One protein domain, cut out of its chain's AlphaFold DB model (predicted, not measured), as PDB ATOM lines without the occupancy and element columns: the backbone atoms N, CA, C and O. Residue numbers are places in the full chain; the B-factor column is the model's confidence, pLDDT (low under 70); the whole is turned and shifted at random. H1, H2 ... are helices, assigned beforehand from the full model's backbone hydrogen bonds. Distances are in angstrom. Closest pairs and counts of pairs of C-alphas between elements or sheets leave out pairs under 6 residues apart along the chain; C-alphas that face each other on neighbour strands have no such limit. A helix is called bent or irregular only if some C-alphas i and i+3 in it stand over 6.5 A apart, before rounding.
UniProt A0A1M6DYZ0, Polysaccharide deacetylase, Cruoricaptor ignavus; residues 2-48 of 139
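This is residues 2 to 48 of the 139 residues of the protein "Polysaccharide deacetylase" of Cruoricaptor ignavus (UniProt A0A1M6DYZ0). Two long helices, H1 and then H2, are joined at one end by a tight turn, residues 20 to 24, and make an open, nearly flat V with no core between its arms. A short tail, residues 44 to 48, follows H2 and turns toward the open side of the V. The printed part has 47 residues with two named helices, in the order H1, H2, and no named strand; its class is all helix. The whole is only just loose, close to extended, with a radius of gyration of the C-alphas of 14.0 A. It is flat, spanning 41 by 26 by 8 A.

The printed part begins with H1, residues 2 to 19, of which 2 to 12 stand free. A tight link of 5 residues leads to H2, residues 25 to 43. H1 and H2 are only just apart, with their closest C-alphas 8.2 A from each other. Residues 18 to 23 stand free, as do residues 28 to 48, of which 28 to 43 belong to H2. In H1 every O i to N i+4 pair is within hydrogen-bond range; in H2 it is 13 of 15.

H1 runs from Lys 2, C-alpha at (-18.172, -37.195, 33.143), to Val 19, C-alpha at (-1.002, -34.698, 53.080), a length of 26.4 A. H2 runs from Leu 25, C-alpha at (4.652, -46.098, 45.481), to Phe 43, C-alpha at (-6.527, -58.177, 23.495), a length of 27.5 A. H2 is neither bent nor irregular, but only just: C-alphas 27 and 30 are 6.1 A apart.

The two C-alphas farthest apart are those of Val 19 and Arg 46, at 41.6 A. The C-alphas of Lys 2 and Asn 48, the first and last printed, are 20.1 A apart. The printed part has no cut and no long link. The mean pLDDT of the printed part is 81.7; residues 2 to 3 and 20 to 22 are under 70.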
ATOM      1  N   LYS A   2     -18.984 -36.087  32.584       52.31
ATOM      2  CA  LYS A   2     -18.172 -37.195  33.143       52.31
ATOM      3  C   LYS A   2     -16.657 -36.914  33.261       52.31
ATOM      4  O   LYS A   2     -16.042 -37.321  34.236       52.31
ATOM      5  N   PHE A   3     -16.072 -36.157  32.327       55.44
ATOM      6  CA  PHE A   3     -14.626 -35.870  32.317       55.44
ATOM      7  C   PHE A   3     -14.174 -34.914  33.437       55.44
ATOM      8  O   PHE A   3     -13.124 -35.112  34.034       55.44
ATOM      9  N   ARG A   4     -15.003 -33.917  33.783       71.44
ATOM     10  CA  ARG A   4     -14.701 -32.958  34.863       71.44
ATOM     11  C   ARG A   4     -14.744 -33.627  36.239       71.44
ATOM     12  O   ARG A   4     -13.928 -33.312  37.090       71.44
ATOM     13  N   ILE A   5     -15.651 -34.589  36.429       77.00
ATOM     14  CA  ILE A   5     -15.751 -35.376  37.667       77.00
ATOM     15  C   ILE A   5     -14.490 -36.232  37.855       77.00
ATOM     16  O   ILE A   5     -13.918 -36.235  38.939       77.00
ATOM     17  N   LEU A   6     -14.004 -36.884  36.793       72.75
ATOM     18  CA  LEU A   6     -12.773 -37.681  36.846       72.75
ATOM     19  C   LEU A   6     -11.537 -36.826  37.186       72.75
ATOM     20  O   LEU A   6     -10.713 -37.237  37.997       72.75
ATOM     21  N   GLN A   7     -11.435 -35.621  36.617       73.94
ATOM     22  CA  GLN A   7     -10.343 -34.684  36.910       73.94
ATOM     23  C   GLN A   7     -10.365 -34.187  38.362       73.94
ATOM     24  O   GLN A   7      -9.311 -34.078  38.984       73.94
ATOM     25  N   ILE A   8     -11.553 -33.926  38.916       83.19
ATOM     26  CA  ILE A   8     -11.712 -33.509  40.316       83.19
ATOM     27  C   ILE A   8     -11.330 -34.650  41.264       83.19
ATOM     28  O   ILE A   8     -10.584 -34.426  42.212       83.19
ATOM     29  N   LEU A   9     -11.776 -35.880  40.989       81.81
ATOM     30  CA  LEU A   9     -11.407 -37.046  41.799       81.81
ATOM     31  C   LEU A   9      -9.895 -37.307  41.767       81.81
ATOM     32  O   LEU A   9      -9.300 -37.588  42.807       81.81
ATOM     33  N   LEU A  10      -9.258 -37.148  40.603       83.19
ATOM     34  CA  LEU A  10      -7.807 -37.273  40.463       83.19
ATOM     35  C   LEU A  10      -7.061 -36.204  41.281       83.19
ATOM     36  O   LEU A  10      -6.126 -36.538  42.002       83.19
ATOM     37  N   ALA A  11      -7.502 -34.943  41.226       82.88
ATOM     38  CA  ALA A  11      -6.899 -33.845  41.985       82.88
ATOM     39  C   ALA A  11      -7.037 -34.030  43.507       82.88
ATOM     40  O   ALA A  11      -6.073 -33.820  44.240       82.88
ATOM     41  N   ILE A  12      -8.205 -34.482  43.980       83.88
ATOM     42  CA  ILE A  12      -8.438 -34.796  45.401       83.88
ATOM     43  C   ILE A  12      -7.550 -35.961  45.848       83.88
ATOM     44  O   ILE A  12      -6.973 -35.909  46.929       83.88
ATOM     45  N   SER A  13      -7.392 -36.987  45.008       76.19
ATOM     46  CA  SER A  13      -6.541 -38.141  45.315       76.19
ATOM     47  C   SER A  13      -5.074 -37.725  45.464       76.19
ATOM     48  O   SER A  13      -4.433 -38.096  46.441       76.19
ATOM     49  N   ILE A  14      -4.563 -36.889  44.549       78.81
ATOM     50  CA  ILE A  14      -3.199 -36.335  44.614       78.81
ATOM     51  C   ILE A  14      -3.005 -35.488  45.881       78.81
ATOM     52  O   ILE A  14      -1.990 -35.633  46.561       78.81
ATOM     53  N   LEU A  15      -3.982 -34.641  46.226       78.62
ATOM     54  CA  LEU A  15      -3.930 -33.820  47.436       78.62
ATOM     55  C   LEU A  15      -3.909 -34.688  48.703       78.62
ATOM     56  O   LEU A  15      -3.074 -34.468  49.574       78.62
ATOM     57  N   LEU A  16      -4.761 -35.711  48.790       72.50
ATOM     58  CA  LEU A  16      -4.787 -36.635  49.928       72.50
ATOM     59  C   LEU A  16      -3.465 -37.397  50.083       72.50
ATOM     60  O   LEU A  16      -2.963 -37.497  51.198       72.50
ATOM     61  N   ILE A  17      -2.866 -37.850  48.976       70.12
ATOM     62  CA  ILE A  17      -1.542 -38.490  48.978       70.12
ATOM     63  C   ILE A  17      -0.472 -37.518  49.494       70.12
ATOM     64  O   ILE A  17       0.363 -37.923  50.293       70.12
ATOM     65  N   SER A  18      -0.528 -36.236  49.107       70.06
ATOM     66  CA  SER A  18       0.455 -35.224  49.530       70.06
ATOM     67  C   SER A  18       0.381 -34.829  51.011       70.06
ATOM     68  O   SER A  18       1.365 -34.332  51.551       70.06
ATOM     69  N   VAL A  19      -0.772 -35.036  51.660       71.38
ATOM     70  CA  VAL A  19      -1.002 -34.698  53.080       71.38
ATOM     71  C   VAL A  19      -0.833 -35.927  53.989       71.38
ATOM     72  O   VAL A  19      -0.692 -35.798  55.202       71.38
ATOM     73  N   SER A  20      -0.819 -37.129  53.415       66.50
ATOM     74  CA  SER A  20      -0.598 -38.390  54.126       66.50
ATOM     75  C   SER A  20       0.872 -38.830  54.068       66.50
ATOM     76  O   SER A  20       1.524 -38.612  53.054       66.50
ATOM     77  N   GLU A  21       1.390 -39.557  55.066       69.06
ATOM     78  CA  GLU A  21       2.711 -40.228  54.975       69.06
ATOM     79  C   GLU A  21       2.724 -41.438  54.009       69.06
ATOM     80  O   GLU A  21       3.583 -42.321  54.066       69.06
ATOM     81  N   ILE A  22       1.741 -41.525  53.110       67.38
ATOM     82  CA  ILE A  22       1.613 -42.618  52.155       67.38
ATOM     83  C   ILE A  22       2.711 -42.466  51.103       67.38
ATOM     84  O   ILE A  22       2.773 -41.484  50.366       67.38
ATOM     85  N   SER A  23       3.570 -43.482  51.010       74.56
ATOM     86  CA  SER A  23       4.611 -43.554  49.985       74.56
ATOM     87  C   SER A  23       4.029 -43.338  48.584       74.56
ATOM     88  O   SER A  23       3.015 -43.941  48.219       74.56
ATOM     89  N   CYS A  24       4.723 -42.555  47.754       72.06
ATOM     90  CA  CYS A  24       4.361 -42.331  46.352       72.06
ATOM     91  C   CYS A  24       4.246 -43.636  45.535       72.06
ATOM     92  O   CYS A  24       3.582 -43.654  44.499       72.06
ATOM     93  N   LEU A  25       4.812 -44.746  46.030       70.94
ATOM     94  CA  LEU A  25       4.652 -46.098  45.481       70.94
ATOM     95  C   LEU A  25       3.183 -46.524  45.344       70.94
ATOM     96  O   LEU A  25       2.822 -47.195  44.376       70.94
ATOM     97  N   TRP A  26       2.309 -46.070  46.244       77.12
ATOM     98  CA  TRP A  26       0.879 -46.379  46.199       77.12
ATOM     99  C   TRP A  26       0.129 -45.676  45.063       77.12
ATOM    100  O   TRP A  26      -0.983 -46.080  44.750       77.12
ATOM    101  N   VAL A  27       0.732 -44.681  44.399       78.94
ATOM    102  CA  VAL A  27       0.191 -44.061  43.173       78.94
ATOM    103  C   VAL A  27       0.445 -44.938  41.948       78.94
ATOM    104  O   VAL A  27      -0.379 -45.000  41.034       78.94
ATOM    105  N   PHE A  28       1.565 -45.660  41.933       85.75
ATOM    106  CA  PHE A  28       1.922 -46.531  40.815       85.75
ATOM    107  C   PHE A  28       1.106 -47.822  40.798       85.75
ATOM    108  O   PHE A  28       0.857 -48.356  39.722       85.75
ATOM    109  N   LEU A  29       0.632 -48.298  41.952       87.12
ATOM    110  CA  LEU A  29      -0.210 -49.491  42.035       87.12
ATOM    111  C   LEU A  29      -1.541 -49.365  41.254       87.12
ATOM    112  O   LEU A  29      -1.778 -50.193  40.373       87.12
ATOM    113  N   PRO A  30      -2.405 -48.354  41.485       88.06
ATOM    114  CA  PRO A  30      -3.633 -48.188  40.710       88.06
ATOM    115  C   PRO A  30      -3.345 -47.874  39.240       88.06
ATOM    116  O   PRO A  30      -4.098 -48.315  38.374       88.06
ATOM    117  N   LEU A  31      -2.244 -47.177  38.934       88.06
ATOM    118  CA  LEU A  31      -1.817 -46.948  37.554       88.06
ATOM    119  C   LEU A  31      -1.439 -48.261  36.854       88.06
ATOM    120  O   LEU A  31      -1.872 -48.500  35.728       88.06
ATOM    121  N   ALA A  32      -0.683 -49.135  37.519       93.38
ATOM    122  CA  ALA A  32      -0.309 -50.444  36.996       93.38
ATOM    123  C   ALA A  32      -1.542 -51.332  36.778       93.38
ATOM    124  O   ALA A  32      -1.673 -51.948  35.723       93.38
ATOM    125  N   ILE A  33      -2.484 -51.335  37.727       94.50
ATOM    126  CA  ILE A  33      -3.763 -52.049  37.593       94.50
ATOM    127  C   ILE A  33      -4.560 -51.503  36.404       94.50
ATOM    128  O   ILE A  33      -5.056 -52.277  35.586       94.50
ATOM    129  N   PHE A  34      -4.655 -50.180  36.263       92.94
ATOM    130  CA  PHE A  34      -5.349 -49.551  35.143       92.94
ATOM    131  C   PHE A  34      -4.729 -49.946  33.793       92.94
ATOM    132  O   PHE A  34      -5.451 -50.360  32.886       92.94
ATOM    133  N   ILE A  35      -3.399 -49.894  33.667       95.56
ATOM    134  CA  ILE A  35      -2.681 -50.313  32.452       95.56
ATOM    135  C   ILE A  35      -2.899 -51.801  32.164       95.56
ATOM    136  O   ILE A  35      -3.095 -52.168  31.003       95.56
ATOM    137  N   ALA A  36      -2.906 -52.655  33.189       95.62
ATOM    138  CA  ALA A  36      -3.165 -54.083  33.033       95.62
ATOM    139  C   ALA A  36      -4.588 -54.343  32.510       95.62
ATOM    140  O   ALA A  36      -4.760 -55.122  31.572       95.62
ATOM    141  N   ILE A  37      -5.592 -53.639  33.046       94.56
ATOM    142  CA  ILE A  37      -6.986 -53.735  32.587       94.56
ATOM    143  C   ILE A  37      -7.111 -53.273  31.134       94.56
ATOM    144  O   ILE A  37      -7.708 -53.980  30.328       94.56
ATOM    145  N   ILE A  38      -6.536 -52.119  30.777       94.25
ATOM    146  CA  ILE A  38      -6.594 -51.600  29.401       94.25
ATOM    147  C   ILE A  38      -5.864 -52.527  28.427       94.25
ATOM    148  O   ILE A  38      -6.372 -52.786  27.335       94.25
ATOM    149  N   SER A  39      -4.706 -53.058  28.820       94.06
ATOM    150  CA  SER A  39      -3.969 -54.036  28.018       94.06
ATOM    151  C   SER A  39      -4.824 -55.275  27.774       94.06
ATOM    152  O   SER A  39      -5.056 -55.631  26.624       94.06
ATOM    153  N   TRP A  40      -5.381 -55.878  28.828       94.94
ATOM    154  CA  TRP A  40      -6.259 -57.042  28.691       94.94
ATOM    155  C   TRP A  40      -7.481 -56.747  27.811       94.94
ATOM    156  O   TRP A  40      -7.768 -57.501  26.882       94.94
ATOM    157  N   ALA A  41      -8.136 -55.605  28.026       92.62
ATOM    158  CA  ALA A  41      -9.275 -55.162  27.227       92.62
ATOM    159  C   ALA A  41      -8.939 -54.938  25.744       92.62
ATOM    160  O   ALA A  41      -9.809 -55.095  24.890       92.62
ATOM    161  N   SER A  42      -7.688 -54.597  25.428       92.94
ATOM    162  CA  SER A  42      -7.214 -54.427  24.048       92.94
ATOM    163  C   SER A  42      -6.992 -55.758  23.328       92.94
ATOM    164  O   SER A  42      -7.098 -55.800  22.104       92.94
ATOM    165  N   PHE A  43      -6.729 -56.841  24.064       93.06
ATOM    166  CA  PHE A  43      -6.527 -58.177  23.495       93.06
ATOM    167  C   PHE A  43      -7.796 -59.044  23.481       93.06
ATOM    168  O   PHE A  43      -7.839 -60.023  22.739       93.06
ATOM    169  N   ASP A  44      -8.838 -58.699  24.245       92.50
ATOM    170  CA  ASP A  44     -10.103 -59.443  24.258       92.50
ATOM    171  C   ASP A  44     -11.265 -58.640  23.657       92.50
ATOM    172  O   ASP A  44     -12.008 -57.927  24.337       92.50
ATOM    173  N   ILE A  45     -11.470 -58.823  22.350       89.06
ATOM    174  CA  ILE A  45     -12.537 -58.162  21.586       89.06
ATOM    175  C   ILE A  45     -13.949 -58.495  22.103       89.06
ATOM    176  O   ILE A  45     -14.884 -57.727  21.857       89.06
ATOM    177  N   ARG A  46     -14.123 -59.603  22.844       90.12
ATOM    178  CA  ARG A  46     -15.420 -60.040  23.399       90.12
ATOM    179  C   ARG A  46     -15.887 -59.153  24.546       90.12
ATOM    180  O   ARG A  46     -17.081 -59.086  24.827       90.12
ATOM    181  N   LEU A  47     -14.964 -58.431  25.179       90.69
ATOM    182  CA  LEU A  47     -15.292 -57.493  26.249       90.69
ATOM    183  C   LEU A  47     -16.046 -56.261  25.743       90.69
ATOM    184  O   LEU A  47     -16.589 -55.520  26.557       90.69
ATOM    185  N   ASN A  48     -16.101 -56.037  24.421       88.94
ATOM    186  CA  ASN A  48     -16.796 -54.895  23.818       88.94
ATOM    187  C   ASN A  48     -16.353 -53.539  24.416       88.94
ATOM    188  O   ASN A  48     -17.129 -52.587  24.472       88.94
TER     189      ASN A  48